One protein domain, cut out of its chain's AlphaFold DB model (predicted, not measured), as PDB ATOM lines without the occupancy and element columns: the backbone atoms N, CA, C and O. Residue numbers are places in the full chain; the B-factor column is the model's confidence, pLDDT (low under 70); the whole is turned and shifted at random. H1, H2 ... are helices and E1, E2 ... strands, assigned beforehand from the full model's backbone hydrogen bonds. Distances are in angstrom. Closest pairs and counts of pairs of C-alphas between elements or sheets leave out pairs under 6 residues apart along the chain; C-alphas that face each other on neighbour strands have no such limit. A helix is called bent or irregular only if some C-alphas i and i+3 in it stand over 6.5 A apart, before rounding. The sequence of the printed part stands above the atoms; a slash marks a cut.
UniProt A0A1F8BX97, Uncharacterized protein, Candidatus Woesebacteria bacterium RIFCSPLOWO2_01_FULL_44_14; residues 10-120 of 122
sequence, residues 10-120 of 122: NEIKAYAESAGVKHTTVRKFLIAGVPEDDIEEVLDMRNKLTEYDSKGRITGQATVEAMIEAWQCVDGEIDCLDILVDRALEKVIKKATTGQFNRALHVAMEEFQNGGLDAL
ATOM      1  N   ASN A  10     204.166 399.669 449.530       86.88
ATOM      2  CA  ASN A  10     203.081 398.741 449.842       86.88
ATOM      3  C   ASN A  10     203.501 397.686 450.877       86.88
ATOM      4  O   ASN A  10     202.696 397.359 451.739       86.88
ATOM      5  N   GLU A  11     204.751 397.226 450.849       87.62
ATOM      6  CA  GLU A  11     205.304 396.287 451.837       87.62
ATOM      7  C   GLU A  11     205.433 396.972 453.201       87.62
ATOM      8  O   GLU A  11     204.943 396.463 454.203       87.62
ATOM      9  N   ILE A  12     205.921 398.219 453.231       90.12
ATOM     10  CA  ILE A  12     205.951 399.039 454.459       90.12
ATOM     11  C   ILE A  12     204.551 399.177 455.082       90.12
ATOM     12  O   ILE A  12     204.415 399.208 456.307       90.12
ATOM     13  N   LYS A  13     203.504 399.309 454.256       92.44
ATOM     14  CA  LYS A  13     202.119 399.357 454.746       92.44
ATOM     15  C   LYS A  13     201.668 398.004 455.285       92.44
ATOM     16  O   LYS A  13     201.059 397.996 456.345       92.44
ATOM     17  N   ALA A  14     202.001 396.906 454.608       92.19
ATOM     18  CA  ALA A  14     201.659 395.561 455.057       92.19
ATOM     19  C   ALA A  14     202.255 395.254 456.443       92.19
ATOM     20  O   ALA A  14     201.502 394.892 457.341       92.19
ATOM     21  N   TYR A  15     203.550 395.526 456.658       92.25
ATOM     22  CA  TYR A  15     204.191 395.384 457.976       92.25
ATOM     23  C   TYR A  15     203.552 396.275 459.047       92.25
ATOM     24  O   TYR A  15     203.390 395.893 460.202       92.25
ATOM     25  N   ALA A  16     203.194 397.506 458.676       92.56
ATOM     26  CA  ALA A  16     202.562 398.428 459.609       92.56
ATOM     27  C   ALA A  16     201.164 397.947 460.024       92.56
ATOM     28  O   ALA A  16     200.799 398.052 461.194       92.56
ATOM     29  N   GLU A  17     200.392 397.426 459.070       93.19
ATOM     30  CA  GLU A  17     199.051 396.889 459.292       93.19
ATOM     31  C   GLU A  17     199.083 395.595 460.113       93.19
ATOM     32  O   GLU A  17     198.289 395.483 461.048       93.19
ATOM     33  N   SER A  18     200.011 394.670 459.834       92.38
ATOM     34  CA  SER A  18     200.148 393.418 460.595       92.38
ATOM     35  C   SER A  18     200.512 393.679 462.057       92.38
ATOM     36  O   SER A  18     199.852 393.163 462.956       92.38
ATOM     37  N   ALA A  19     201.477 394.569 462.303       90.31
ATOM     38  CA  ALA A  19     201.929 394.910 463.650       90.31
ATOM     39  C   ALA A  19     201.055 395.966 464.360       90.31
ATOM     40  O   ALA A  19     201.352 396.359 465.492       90.31
ATOM     41  N   GLY A  20     200.008 396.489 463.709       91.00
ATOM     42  CA  GLY A  20     199.138 397.525 464.278       91.00
ATOM     43  C   GLY A  20     199.845 398.861 464.561       91.00
ATOM     44  O   GLY A  20     199.450 399.603 465.465       91.00
ATOM     45  N   VAL A  21     200.897 399.190 463.805       91.50
ATOM     46  CA  VAL A  21     201.700 400.412 463.966       91.50
ATOM     47  C   VAL A  21     201.516 401.384 462.800       91.50
ATOM     48  O   VAL A  21     200.925 401.096 461.765       91.50
ATOM     49  N   LYS A  22     202.056 402.597 462.938       93.06
ATOM     50  CA  LYS A  22     202.135 403.544 461.818       93.06
ATOM     51  C   LYS A  22     203.247 403.126 460.858       93.06
ATOM     52  O   LYS A  22     204.338 402.782 461.299       93.06
ATOM     53  N   HIS A  23     203.058 403.340 459.555       93.00
ATOM     54  CA  HIS A  23     204.108 403.128 458.543       93.00
ATOM     55  C   HIS A  23     205.413 403.903 458.826       93.00
ATOM     56  O   HIS A  23     206.481 403.555 458.334       93.00
ATOM     57  N   THR A  24     205.350 404.993 459.605       93.88
ATOM     58  CA  THR A  24     206.533 405.759 460.015       93.88
ATOM     59  C   THR A  24     207.394 404.987 461.007       93.88
ATOM     60  O   THR A  24     208.595 405.209 461.034       93.88
ATOM     61  N   THR A  25     206.796 404.105 461.810       94.75
ATOM     62  CA  THR A  25     207.512 403.221 462.736       94.75
ATOM     63  C   THR A  25     208.373 402.235 461.958       94.75
ATOM     64  O   THR A  25     209.578 402.197 462.167       94.75
ATOM     65  N   VAL A  26     207.779 401.553 460.976       94.88
ATOM     66  CA  VAL A  26     208.483 400.628 460.074       94.88
ATOM     67  C   VAL A  26     209.648 401.331 459.372       94.88
ATOM     68  O   VAL A  26     210.786 400.879 459.423       94.88
ATOM     69  N   ARG A  27     209.396 402.518 458.799       94.19
ATOM     70  CA  ARG A  27     210.450 403.324 458.159       94.19
ATOM     71  C   ARG A  27     211.595 403.678 459.101       94.19
ATOM     72  O   ARG A  27     212.729 403.711 458.651       94.19
ATOM     73  N   LYS A  28     211.315 403.985 460.369       95.44
ATOM     74  CA  LYS A  28     212.364 404.322 461.339       95.44
ATOM     75  C   LYS A  28     213.292 403.135 461.595       95.44
ATOM     76  O   LYS A  28     214.497 403.345 461.594       95.44
ATOM     77  N   PHE A  29     212.753 401.925 461.747       95.44
ATOM     78  CA  PHE A  29     213.565 400.714 461.914       95.44
ATOM     79  C   PHE A  29     214.421 400.417 460.680       95.44
ATOM     80  O   PHE A  29     215.627 400.237 460.801       95.44
ATOM     81  N   LEU A  30     213.832 400.511 459.488       93.94
ATOM     82  CA  LEU A  30     214.568 400.346 458.232       93.94
ATOM     83  C   LEU A  30     215.694 401.380 458.063       93.94
ATOM     84  O   LEU A  30     216.791 401.045 457.631       93.94
ATOM     85  N   ILE A  31     215.445 402.648 458.418       93.38
ATOM     86  CA  ILE A  31     216.472 403.708 458.386       93.38
ATOM     87  C   ILE A  31     217.579 403.429 459.409       93.38
ATOM     88  O   ILE A  31     218.732 403.771 459.167       93.38
ATOM     89  N   ALA A  32     217.232 402.818 460.541       92.31
ATOM     90  CA  ALA A  32     218.180 402.438 461.579       92.31
ATOM     91  C   ALA A  32     219.014 401.192 461.234       92.31
ATOM     92  O   ALA A  32     219.887 400.831 462.019       92.31
ATOM     93  N   GLY A  33     218.781 400.572 460.073       92.19
ATOM     94  CA  GLY A  33     219.546 399.425 459.593       92.19
ATOM     95  C   GLY A  33     218.972 398.067 459.983       92.19
ATOM     96  O   GLY A  33     219.672 397.077 459.813       92.19
ATOM     97  N   VAL A  34     217.730 398.001 460.481       94.25
ATOM     98  CA  VAL A  34     217.029 396.718 460.662       94.25
ATOM     99  C   VAL A  34     216.741 396.117 459.276       94.25
ATOM    100  O   VAL A  34     216.117 396.806 458.456       94.25
ATOM    101  N   PRO A  35     217.196 394.884 458.983       92.56
ATOM    102  CA  PRO A  35     216.904 394.187 457.736       92.56
ATOM    103  C   PRO A  35     215.406 393.980 457.540       92.56
ATOM    104  O   PRO A  35     214.666 393.814 458.500       92.56
ATOM    105  N   GLU A  36     214.959 393.961 456.282       91.44
ATOM    106  CA  GLU A  36     213.556 393.690 455.934       91.44
ATOM    107  C   GLU A  36     213.033 392.398 456.567       91.44
ATOM    108  O   GLU A  36     211.935 392.397 457.123       91.44
ATOM    109  N   ASP A  37     213.854 391.347 456.525       91.81
ATOM    110  CA  ASP A  37     213.523 390.015 457.032       91.81
ATOM    111  C   ASP A  37     213.272 390.010 458.554       91.81
ATOM    112  O   ASP A  37     212.477 389.204 459.032       91.81
ATOM    113  N   ASP A  38     213.847 390.967 459.293       94.81
ATOM    114  CA  ASP A  38     213.743 391.062 460.758       94.81
ATOM    115  C   ASP A  38     212.699 392.099 461.219       94.81
ATOM    116  O   ASP A  38     212.404 392.222 462.410       94.81
ATOM    117  N   ILE A  39     212.121 392.890 460.302       94.31
ATOM    118  CA  ILE A  39     211.221 394.002 460.660       94.31
ATOM    119  C   ILE A  39     210.001 393.529 461.441       94.31
ATOM    120  O   ILE A  39     209.601 394.190 462.402       94.31
ATOM    121  N   GLU A  40     209.377 392.440 461.002       94.56
ATOM    122  CA  GLU A  40     208.174 391.913 461.646       94.56
ATOM    123  C   GLU A  40     208.478 391.497 463.088       94.56
ATOM    124  O   GLU A  40     207.777 391.898 464.016       94.56
ATOM    125  N   GLU A  41     209.610 390.829 463.288       96.31
ATOM    126  CA  GLU A  41     210.057 390.363 464.591       96.31
ATOM    127  C   GLU A  41     210.425 391.522 465.537       96.31
ATOM    128  O   GLU A  41     209.954 391.575 466.677       96.31
ATOM    129  N   VAL A  42     211.153 392.538 465.058       96.81
ATOM    130  CA  VAL A  42     211.464 393.745 465.852       96.81
ATOM    131  C   VAL A  42     210.194 394.509 466.252       96.81
ATOM    132  O   VAL A  42     210.101 395.063 467.358       96.81
ATOM    133  N   LEU A  43     209.192 394.568 465.368       96.38
ATOM    134  CA  LEU A  43     207.901 395.193 465.669       96.38
ATOM    135  C   LEU A  43     207.125 394.407 466.727       96.38
ATOM    136  O   LEU A  43     206.561 395.025 467.640       96.38
ATOM    137  N   ASP A  44     207.135 393.082 466.643       95.56
ATOM    138  CA  ASP A  44     206.505 392.203 467.623       95.56
ATOM    139  C   ASP A  44     207.172 392.324 468.993       95.56
ATOM    140  O   ASP A  44     206.480 392.532 469.995       95.56
ATOM    141  N   MET A  45     208.503 392.335 469.052       96.50
ATOM    142  CA  MET A  45     209.265 392.589 470.279       96.50
ATOM    143  C   MET A  45     208.909 393.938 470.913       96.50
ATOM    144  O   MET A  45     208.650 394.032 472.117       96.50
ATOM    145  N   ARG A  46     208.810 394.997 470.104       95.56
ATOM    146  CA  ARG A  46     208.344 396.304 470.585       95.56
ATOM    147  C   ARG A  46     206.916 396.227 471.127       95.56
ATOM    148  O   ARG A  46     206.602 396.889 472.119       95.56
ATOM    149  N   ASN A  47     206.045 395.460 470.478       94.00
ATOM    150  CA  ASN A  47     204.665 395.275 470.911       94.00
ATOM    151  C   ASN A  47     204.571 394.471 472.218       94.00
ATOM    152  O   ASN A  47     203.708 394.806 473.033       94.00
ATOM    153  N   LYS A  48     205.491 393.528 472.493       93.38
ATOM    154  CA  LYS A  48     205.614 392.881 473.817       93.38
ATOM    155  C   LYS A  48     205.817 393.924 474.927       93.38
ATOM    156  O   LYS A  48     205.223 393.818 475.997       93.38
ATOM    157  N   LEU A  49     206.579 394.988 474.655       93.25
ATOM    158  CA  LEU A  49     206.811 396.121 475.564       93.25
ATOM    159  C   LEU A  49     205.671 397.159 475.530       93.25
ATOM    160  O   LEU A  49     205.921 398.368 475.463       93.25
ATOM    161  N   THR A  50     204.418 396.698 475.565       91.44
ATOM    162  CA  THR A  50     203.213 397.541 475.577       91.44
ATOM    163  C   THR A  50     202.327 397.189 476.764       91.44
ATOM    164  O   THR A  50     202.030 396.029 477.028       91.44
ATOM    165  N   GLU A  51     201.858 398.208 477.472       90.44
ATOM    166  CA  GLU A  51     200.890 398.091 478.553       90.44
ATOM    167  C   GLU A  51     199.526 398.590 478.088       90.44
ATOM    168  O   GLU A  51     199.422 399.641 477.445       90.44
ATOM    169  N   TYR A  52     198.483 397.850 478.463       89.81
ATOM    170  CA  TYR A  52     197.099 398.172 478.156       89.81
ATOM    171  C   TYR A  52     196.282 398.345 479.439       89.81
ATOM    172  O   TYR A  52     196.437 397.582 480.392       89.81
ATOM    173  N   ASP A  53     195.363 399.311 479.449       89.50
ATOM    174  CA  ASP A  53     194.338 399.399 480.489       89.50
ATOM    175  C   ASP A  53     193.254 398.317 480.319       89.50
ATOM    176  O   ASP A  53     193.183 397.594 479.323       89.50
ATOM    177  N   SER A  54     192.329 398.243 481.280       91.06
ATOM    178  CA  SER A  54     191.186 397.317 481.241       91.06
ATOM    179  C   SER A  54     190.206 397.553 480.082       91.06
ATOM    180  O   SER A  54     189.287 396.760 479.886       91.06
ATOM    181  N   LYS A  55     190.376 398.636 479.316       93.00
ATOM    182  CA  LYS A  55     189.591 398.973 478.121       93.00
ATOM    183  C   LYS A  55     190.365 398.685 476.830       93.00
ATOM    184  O   LYS A  55     189.878 399.051 475.760       93.00
ATOM    185  N   GLY A  56     191.545 398.067 476.920       87.94
ATOM    186  CA  GLY A  56     192.401 397.745 475.780       87.94
ATOM    187  C   GLY A  56     193.125 398.955 475.186       87.94
ATOM    188  O   GLY A  56     193.548 398.907 474.033       87.94
ATOM    189  N   ARG A  57     193.247 400.065 475.922       90.31
ATOM    190  CA  ARG A  57     193.977 401.255 475.462       90.31
ATOM    191  C   ARG A  57     195.420 401.172 475.910       90.31
ATOM    192  O   ARG A  57     195.675 400.861 477.066       90.31
ATOM    193  N   ILE A  58     196.339 401.537 475.023       89.69
ATOM    194  CA  ILE A  58     197.758 401.629 475.363       89.69
ATOM    195  C   ILE A  58     197.957 402.711 476.434       89.69
ATOM    196  O   ILE A  58     197.635 403.879 476.203       89.69
ATOM    197  N   THR A  59     198.503 402.329 477.588       89.31
ATOM    198  CA  THR A  59     198.882 403.235 478.690       89.31
ATOM    199  C   THR A  59     200.389 403.428 478.809       89.31
ATOM    200  O   THR A  59     200.829 404.419 479.388       89.31
ATOM    201  N   GLY A  60     201.179 402.531 478.220       88.81
ATOM    202  CA  GLY A  60     202.632 402.629 478.135       88.81
ATOM    203  C   GLY A  60     203.150 401.791 476.973       88.81
ATOM    204  O   GLY A  60     202.573 400.757 476.660       88.81
ATOM    205  N   GLN A  61     204.209 402.233 476.304       92.06
ATOM    206  CA  GLN A  61     204.852 401.453 475.248       92.06
ATOM    207  C   GLN A  61     206.320 401.852 475.124       92.06
ATOM    208  O   GLN A  61     206.639 403.036 475.268       92.06
ATOM    209  N   ALA A  62     207.194 400.898 474.805       93.94
ATOM    210  CA  ALA A  62     208.552 401.220 474.394       93.94
ATOM    211  C   ALA A  62     208.558 402.150 473.164       93.94
ATOM    212  O   ALA A  62     207.828 401.964 472.173       93.94
ATOM    213  N   THR A  63     209.382 403.194 473.221       94.38
ATOM    214  CA  THR A  63     209.550 404.096 472.081       94.38
ATOM    215  C   THR A  63     210.325 403.403 470.969       94.38
ATOM    216  O   THR A  63     211.085 402.463 471.194       94.38
ATOM    217  N   VAL A  64     210.117 403.866 469.737       95.44
ATOM    218  CA  VAL A  64     210.850 403.343 468.574       95.44
ATOM    219  C   VAL A  64     212.345 403.607 468.741       95.44
ATOM    220  O   VAL A  64     213.163 402.758 468.427       95.44
ATOM    221  N   GLU A  65     212.690 404.764 469.297       96.06
ATOM    222  CA  GLU A  65     214.061 405.182 469.570       96.06
ATOM    223  C   GLU A  65     214.755 404.246 470.569       96.06
ATOM    224  O   GLU A  65     215.872 403.822 470.306       96.06
ATOM    225  N   ALA A  66     214.077 403.837 471.649       95.88
ATOM    226  CA  ALA A  66     214.653 402.905 472.622       95.88
ATOM    227  C   ALA A  66     214.885 401.510 472.014       95.88
ATOM    228  O   ALA A  66     215.886 400.867 472.304       95.88
ATOM    229  N   MET A  67     213.987 401.058 471.132       97.44
ATOM    230  CA  MET A  67     214.174 399.804 470.394       97.44
ATOM    231  C   MET A  67     215.325 399.884 469.387       97.44
ATOM    232  O   MET A  67     216.055 398.917 469.225       97.44
ATOM    233  N   ILE A  68     215.508 401.029 468.721       97.56
ATOM    234  CA  ILE A  68     216.649 401.255 467.822       97.56
ATOM    235  C   ILE A  68     217.965 401.244 468.606       97.56
ATOM    236  O   ILE A  68     218.932 400.639 468.155       97.56
ATOM    237  N   GLU A  69     218.002 401.876 469.779       97.06
ATOM    238  CA  GLU A  69     219.164 401.822 470.673       97.06
ATOM    239  C   GLU A  69     219.463 400.380 471.105       97.06
ATOM    240  O   GLU A  69     220.619 399.972 471.073       97.06
ATOM    241  N   ALA A  70     218.435 399.586 471.428       96.88
ATOM    242  CA  ALA A  70     218.593 398.172 471.772       96.88
ATOM    243  C   ALA A  70     219.118 397.331 470.609       96.88
ATOM    244  O   ALA A  70     220.068 396.581 470.797       96.88
ATOM    245  N   TRP A  71     218.568 397.515 469.408       97.50
ATOM    246  CA  TRP A  71     219.055 396.878 468.181       97.50
ATOM    247  C   TRP A  71     220.540 397.164 467.936       97.50
ATOM    248  O   TRP A  71     221.321 396.259 467.660       97.50
ATOM    249  N   GLN A  72     220.947 398.425 468.087       96.25
ATOM    250  CA  GLN A  72     222.341 398.839 467.930       96.25
ATOM    251  C   GLN A  72     223.236 398.325 469.060       96.25
ATOM    252  O   GLN A  72     224.403 398.044 468.826       96.25
ATOM    253  N   CYS A  73     222.706 398.205 470.278       95.88
ATOM    254  CA  CYS A  73     223.434 397.678 471.429       95.88
ATOM    255  C   CYS A  73     223.861 396.219 471.223       95.88
ATOM    256  O   CYS A  73     224.931 395.836 471.687       95.88
ATOM    257  N   VAL A  74     223.045 395.432 470.517       95.56
ATOM    258  CA  VAL A  74     223.317 394.020 470.197       95.56
ATOM    259  C   VAL A  74     223.906 393.821 468.801       95.56
ATOM    260  O   VAL A  74     223.842 392.720 468.267       95.56
ATOM    261  N   ASP A  75     224.436 394.883 468.188       94.69
ATOM    262  CA  ASP A  75     225.036 394.859 466.848       94.69
ATOM    263  C   ASP A  75     224.124 394.268 465.749       94.69
ATOM    264  O   ASP A  75     224.598 393.782 464.723       94.69
ATOM    265  N   GLY A  76     222.803 394.358 465.928       93.25
ATOM    266  CA  GLY A  76     221.812 393.822 464.996       93.25
ATOM    267  C   GLY A  76     221.572 392.313 465.076       93.25
ATOM    268  O   GLY A  76     221.026 391.734 464.143       93.25
ATOM    269  N   GLU A  77     221.955 391.663 466.173       95.12
ATOM    270  CA  GLU A  77     221.638 390.253 466.418       95.12
ATOM    271  C   GLU A  77     220.220 390.112 467.002       95.12
ATOM    272  O   GLU A  77     219.972 390.469 468.160       95.12
ATOM    273  N   ILE A  78     219.278 389.585 466.209       95.00
ATOM    274  CA  ILE A  78     217.855 389.493 466.585       95.00
ATOM    275  C   ILE A  78     217.629 388.633 467.837       95.00
ATOM    276  O   ILE A  78     216.903 389.049 468.741       95.00
ATOM    277  N   ASP A  79     218.346 387.512 467.960       94.38
ATOM    278  CA  ASP A  79     218.283 386.626 469.131       94.38
ATOM    279  C   ASP A  79     218.708 387.361 470.413       94.38
ATOM    280  O   ASP A  79     218.106 387.209 471.477       94.38
ATOM    281  N   CYS A  80     219.736 388.211 470.322       94.38
ATOM    282  CA  CYS A  80     220.199 389.009 471.457       94.38
ATOM    283  C   CYS A  80     219.202 390.123 471.810       94.38
ATOM    284  O   CYS A  80     219.032 390.451 472.989       94.38
ATOM    285  N   LEU A  81     218.528 390.700 470.807       96.56
ATOM    286  CA  LEU A  81     217.466 391.675 471.036       96.56
ATOM    287  C   LEU A  81     216.274 391.040 471.768       96.56
ATOM    288  O   LEU A  81     215.753 391.672 472.689       96.56
ATOM    289  N   ASP A  82     215.872 389.811 471.417       96.31
ATOM    290  CA  ASP A  82     214.780 389.110 472.112       96.31
ATOM    291  C   ASP A  82     215.100 388.936 473.601       96.31
ATOM    292  O   ASP A  82     214.301 389.309 474.463       96.31
ATOM    293  N   ILE A  83     216.323 388.490 473.910       94.94
ATOM    294  CA  ILE A  83     216.795 388.318 475.292       94.94
ATOM    295  C   ILE A  83     216.783 389.660 476.043       94.94
ATOM    296  O   ILE A  83     216.339 389.729 477.193       94.94
ATOM    297  N   LEU A  84     217.219 390.757 475.411       94.44
ATOM    298  CA  LEU A  84     217.146 392.095 476.013       94.44
ATOM    299  C   LEU A  84     215.706 392.532 476.309       94.44
ATOM    300  O   LEU A  84     215.443 393.142 477.351       94.44
ATOM    301  N   VAL A  85     214.781 392.249 475.394       96.00
ATOM    302  CA  VAL A  85     213.361 392.594 475.521       96.00
ATOM    303  C   VAL A  85     212.714 391.788 476.644       96.00
ATOM    304  O   VAL A  85     212.043 392.375 477.499       96.00
ATOM    305  N   ASP A  86     212.980 390.487 476.715       94.50
ATOM    306  CA  ASP A  86     212.518 389.620 477.798       94.50
ATOM    307  C   ASP A  86     213.076 390.081 479.148       94.50
ATOM    308  O   ASP A  86     212.334 390.253 480.124       94.50
ATOM    309  N   ARG A  87     214.364 390.436 479.195       92.25
ATOM    310  CA  ARG A  87     214.988 390.994 480.396       92.25
ATOM    311  C   ARG A  87     214.367 392.330 480.814       92.25
ATOM    312  O   ARG A  87     214.197 392.595 482.011       92.25
ATOM    313  N   ALA A  88     214.002 393.182 479.859       92.81
ATOM    314  CA  ALA A  88     213.289 394.425 480.136       92.81
ATOM    315  C   ALA A  88     211.886 394.154 480.712       92.81
ATOM    316  O   ALA A  88     211.499 394.781 481.706       92.81
ATOM    317  N   LEU A  89     211.148 393.192 480.151       91.75
ATOM    318  CA  LEU A  89     209.838 392.771 480.659       91.75
ATOM    319  C   LEU A  89     209.926 392.273 482.102       91.75
ATOM    320  O   LEU A  89     209.159 392.729 482.958       91.75
ATOM    321  N   GLU A  90     210.904 391.420 482.410       90.56
ATOM    322  CA  GLU A  90     211.123 390.941 483.774       90.56
ATOM    323  C   GLU A  90     211.306 392.086 484.769       90.56
ATOM    324  O   GLU A  90     210.772 392.043 485.879       90.56
ATOM    325  N   LYS A  91     212.059 393.127 484.395       87.69
ATOM    326  CA  LYS A  91     212.317 394.277 485.274       87.69
ATOM    327  C   LYS A  91     211.061 395.100 485.525       87.69
ATOM    328  O   LYS A  91     210.870 395.555 486.656       87.69
ATOM    329  N   VAL A  92     210.221 395.288 484.508       86.75
ATOM    330  CA  VAL A  92     208.930 395.977 484.657       86.75
ATOM    331  C   VAL A  92     208.028 395.197 485.617       86.75
ATOM    332  O   VAL A  92     207.485 395.786 486.555       86.75
ATOM    333  N   ILE A  93     207.950 393.872 485.451       82.62
ATOM    334  CA  ILE A  93     207.142 392.981 486.297       82.62
ATOM    335  C   ILE A  93     207.672 392.954 487.740       82.62
ATOM    336  O   ILE A  93     206.920 393.227 488.676       82.62
ATOM    337  N   LYS A  94     208.972 392.684 487.938       77.69
ATOM    338  CA  LYS A  94     209.612 392.566 489.265       77.69
ATOM    339  C   LYS A  94     209.497 393.855 490.088       77.69
ATOM    340  O   LYS A  94     209.391 393.784 491.310       77.69
ATOM    341  N   LYS A  95     209.525 395.032 489.450       70.12
ATOM    342  CA  LYS A  95     209.467 396.328 490.154       70.12
ATOM    343  C   LYS A  95     208.050 396.843 490.407       70.12
ATOM    344  O   LYS A  95     207.922 397.868 491.074       70.12
ATOM    345  N   ALA A  96     207.008 396.183 489.887       62.16
ATOM    346  CA  ALA A  96     205.628 396.684 489.900       62.16
ATOM    347  C   ALA A  96     205.497 398.142 489.393       62.16
ATOM    348  O   ALA A  96     204.549 398.851 489.727       62.16
ATOM    349  N   THR A  97     206.467 398.612 488.601       59.50
ATOM    350  CA  THR A  97     206.492 399.959 488.031       59.50
ATOM    351  C   THR A  97     205.957 399.884 486.615       59.50
ATOM    352  O   THR A  97     206.706 399.618 485.673       59.50
ATOM    353  N   THR A  98     204.654 400.105 486.487       61.81
ATOM    354  CA  THR A  98     203.948 400.217 485.212       61.81
ATOM    355  C   THR A  98     204.545 401.331 484.340       61.81
ATOM    356  O   THR A  98     205.124 402.302 484.842       61.81
ATOM    357  N   GLY A  99     204.486 401.165 483.019       64.50
ATOM    358  CA  GLY A  99     204.943 402.157 482.039       64.50
ATOM    359  C   GLY A  99     206.452 402.446 481.945       64.50
ATOM    360  O   GLY A  99     206.836 403.298 481.146       64.50
ATOM    361  N   GLN A 100     207.336 401.769 482.692       85.94
ATOM    362  CA  GLN A 100     208.791 402.034 482.660       85.94
ATOM    363  C   GLN A 100     209.570 401.222 481.603       85.94
ATOM    364  O   GLN A 100     210.739 400.906 481.821       85.94
ATOM    365  N   PHE A 101     208.964 400.907 480.453       91.56
ATOM    366  CA  PHE A 101     209.581 400.047 479.429       91.56
ATOM    367  C   PHE A 101     210.914 400.579 478.898       91.56
ATOM    368  O   PHE A 101     211.889 399.840 478.895       91.56
ATOM    369  N   ASN A 102     210.998 401.865 478.532       92.19
ATOM    370  CA  ASN A 102     212.251 402.451 478.036       92.19
ATOM    371  C   ASN A 102     213.380 402.307 479.056       92.19
ATOM    372  O   ASN A 102     214.453 401.820 478.734       92.19
ATOM    373  N   ARG A 103     213.109 402.667 480.315       91.88
ATOM    374  CA  ARG A 103     214.096 402.551 481.388       91.88
ATOM    375  C   ARG A 103     214.495 401.098 481.632       91.88
ATOM    376  O   ARG A 103     215.657 400.832 481.902       91.88
ATOM    377  N   ALA A 104     213.543 400.170 481.591       92.75
ATOM    378  CA  ALA A 104     213.833 398.754 481.765       92.75
ATOM    379  C   ALA A 104     214.722 398.215 480.638       92.75
ATOM    380  O   ALA A 104     215.670 397.489 480.928       92.75
ATOM    381  N   LEU A 105     214.463 398.641 479.400       94.38
ATOM    382  CA  LEU A 105     215.283 398.321 478.238       94.38
ATOM    383  C   LEU A 105     216.686 398.936 478.355       94.38
ATOM    384  O   LEU A 105     217.663 398.233 478.144       94.38
ATOM    385  N   HIS A 106     216.807 400.192 478.803       94.88
ATOM    386  CA  HIS A 106     218.108 400.818 479.094       94.88
ATOM    387  C   HIS A 106     218.909 400.051 480.143       94.88
ATOM    388  O   HIS A 106     220.087 399.797 479.937       94.88
ATOM    389  N   VAL A 107     218.275 399.617 481.233       93.31
ATOM    390  CA  VAL A 107     218.960 398.815 482.260       93.31
ATOM    391  C   VAL A 107     219.371 397.442 481.718       93.31
ATOM    392  O   VAL A 107     220.441 396.957 482.064       93.31
ATOM    393  N   ALA A 108     218.549 396.803 480.879       93.62
ATOM    394  CA  ALA A 108     218.925 395.545 480.232       93.62
ATOM    395  C   ALA A 108     220.130 395.739 479.294       93.62
ATOM    396  O   ALA A 108     221.079 394.964 479.348       93.62
ATOM    397  N   MET A 109     220.147 396.819 478.506       95.31
ATOM    398  CA  MET A 109     221.296 397.177 477.672       95.31
ATOM    399  C   MET A 109     222.561 397.432 478.498       95.31
ATOM    400  O   MET A 109     223.625 396.942 478.138       95.31
ATOM    401  N   GLU A 110     222.459 398.153 479.619       94.19
ATOM    402  CA  GLU A 110     223.591 398.368 480.529       94.19
ATOM    403  C   GLU A 110     224.128 397.041 481.094       94.19
ATOM    404  O   GLU A 110     225.341 396.860 481.191       94.19
ATOM    405  N   GLU A 111     223.255 396.097 481.460       92.69
ATOM    406  CA  GLU A 111     223.663 394.759 481.920       92.69
ATOM    407  C   GLU A 111     224.402 393.994 480.815       92.69
ATOM    408  O   GLU A 111     225.507 393.498 481.050       92.69
ATOM    409  N   PHE A 112     223.851 393.988 479.600       94.00
ATOM    410  CA  PHE A 112     224.472 393.363 478.433       94.00
ATOM    411  C   PHE A 112     225.843 393.966 478.104       94.00
ATOM    412  O   PHE A 112     226.808 393.239 477.898       94.00
ATOM    413  N   GLN A 113     225.982 395.291 478.118       92.81
ATOM    414  CA  GLN A 113     227.261 395.947 477.824       92.81
ATOM    415  C   GLN A 113     228.338 395.658 478.878       92.81
ATOM    416  O   GLN A 113     229.527 395.655 478.561       92.81
ATOM    417  N   ASN A 114     227.940 395.416 480.130       90.06
ATOM    418  CA  ASN A 114     228.873 395.169 481.229       90.06
ATOM    419  C   ASN A 114     229.289 393.698 481.374       90.06
ATOM    420  O   ASN A 114     230.343 393.434 481.955       90.06
ATOM    421  N   GLY A 115     228.490 392.744 480.885       85.75
ATOM    422  CA  GLY A 115     228.767 391.316 481.084       85.75
ATOM    423  C   GLY A 115     228.294 390.376 479.976       85.75
ATOM    424  O   GLY A 115     228.330 389.165 480.174       85.75
ATOM    425  N   GLY A 116     227.879 390.900 478.824       87.75
ATOM    426  CA  GLY A 116     227.353 390.119 477.706       87.75
ATOM    427  C   GLY A 116     226.046 389.404 478.047       87.75
ATOM    428  O   GLY A 116     225.305 389.810 478.944       87.75
ATOM    429  N   LEU A 117     225.771 388.310 477.333       84.44
ATOM    430  CA  LEU A 117     224.573 387.486 477.547       84.44
ATOM    431  C   LEU A 117     224.521 386.872 478.957       84.44
ATOM    432  O   LEU A 117     223.452 386.828 479.559       84.44
ATOM    433  N   ASP A 118     225.672 386.524 479.540       84.38
ATOM    434  CA  ASP A 118     225.765 385.944 480.890       84.38
ATOM    435  C   ASP A 118     225.219 386.873 481.993       84.38
ATOM    436  O   ASP A 118     224.856 386.417 483.081       84.38
ATOM    437  N   ALA A 119     225.188 388.187 481.746       78.56
ATOM    438  CA  ALA A 119     224.615 389.163 482.668       78.56
ATOM    439  C   ALA A 119     223.087 389.288 482.542       78.56
ATOM    440  O   ALA A 119     222.436 389.737 483.490       78.56
ATOM    441  N   LEU A 120     222.511 388.899 481.400       75.31
ATOM    442  CA  LEU A 120     221.065 388.928 481.168       75.31
ATOM    443  C   LEU A 120     220.355 387.721 481.800       75.31
ATOM    444  O   LEU A 120     219.226 387.878 482.268       75.31
TER     445      LEU A 120
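AT A GLANCE: This is residues 10 to 120 of the 122 residues of an uncharacterized protein of Candidatus Woesebacteria bacterium RIFCSPLOWO2_01_FULL_44_14 (UniProt A0A1F8BX97). Two rows of helices, H1, H3 and H5 in one and H2, H4 and H6 in the other, lie one over the other as a flat slab, and the chain goes back and forth between the rows as it moves along. Helices of one row run the same way and cross those of the other row; the strand hairpin E1-E2 points out at one edge, and the short H7 packs on H5 and H6 at the far end. The printed part has 111 residues, with seven named helices and two antiparallel strands in the order H1 H2 H3 E1 E2 H4 H5 H6 H7; the class is mostly helix. It is compact, with a radius of gyration of the C-alphas of 13.8 A and spans of 40 by 36 by 17 A.

HOW THE PARTS SIT: H1, residues 10 to 18, touches H2, residues 23 to 31, at a steep tilt of 67 degrees, opposite ways, the closest C-alphas being Ala 16 and His 23, 5.1 A apart. H3, residues 36 to 48, touches H2, closest at the C-alphas of Leu 30 and Glu 36, 7.1 A. E1, residues 50 to 52, and E2, residues 58 to 61, form an antiparallel hairpin at 166 degrees, with N 51 and O 60 at 2.8 A, within hydrogen-bond range. H4, residues 64 to 73, touches H2 at a shallow tilt of 22 degrees, the same way, closest at the C-alphas of Phe 29 and Ile 68, 6.7 A. The hub is H5, residues 78 to 95; with its residues 78 to 85 alone it touches H3 at a shallow tilt of 7 degrees, the same way, closest at the C-alphas of Met 45 and Val 85, 6.7 A. With its residues 84 to 92 alone H5 touches H6, residues 101 to 115, at a steep tilt of 61 degrees, closest at the C-alphas of Ala 88 and Ala 104, 4.7 A. H7, residues 117 to 120, touches H6, closest at the C-alphas of Glu 111 and Ala 119, 5.7 A. H1 and H5 are apart. Every O i to N i+4 pair is within hydrogen-bond range in H1, H2, H4, H5 and H6, and 7 of 9 in H3; H7 is too short for such a pair.

IN THESE COORDINATES: H1 begins at C-alpha 10 (203.081, 398.741, 449.842). H3 is 19.6 A long and irregular, with C-alphas 37 and 40 at 7.3 A. H5 measures 25.9 A and H6 21.1 A. H7 ends at C-alpha 120 (221.065, 388.928, 481.168).

THE WHOLE: The two C-alphas farthest apart are those of Asn 10 and Gly 115, 41.1 A. The printed part has no cut, and its links are tight. Residues 96 to 99 have pLDDT under 70; the mean of the printed part is 91.1.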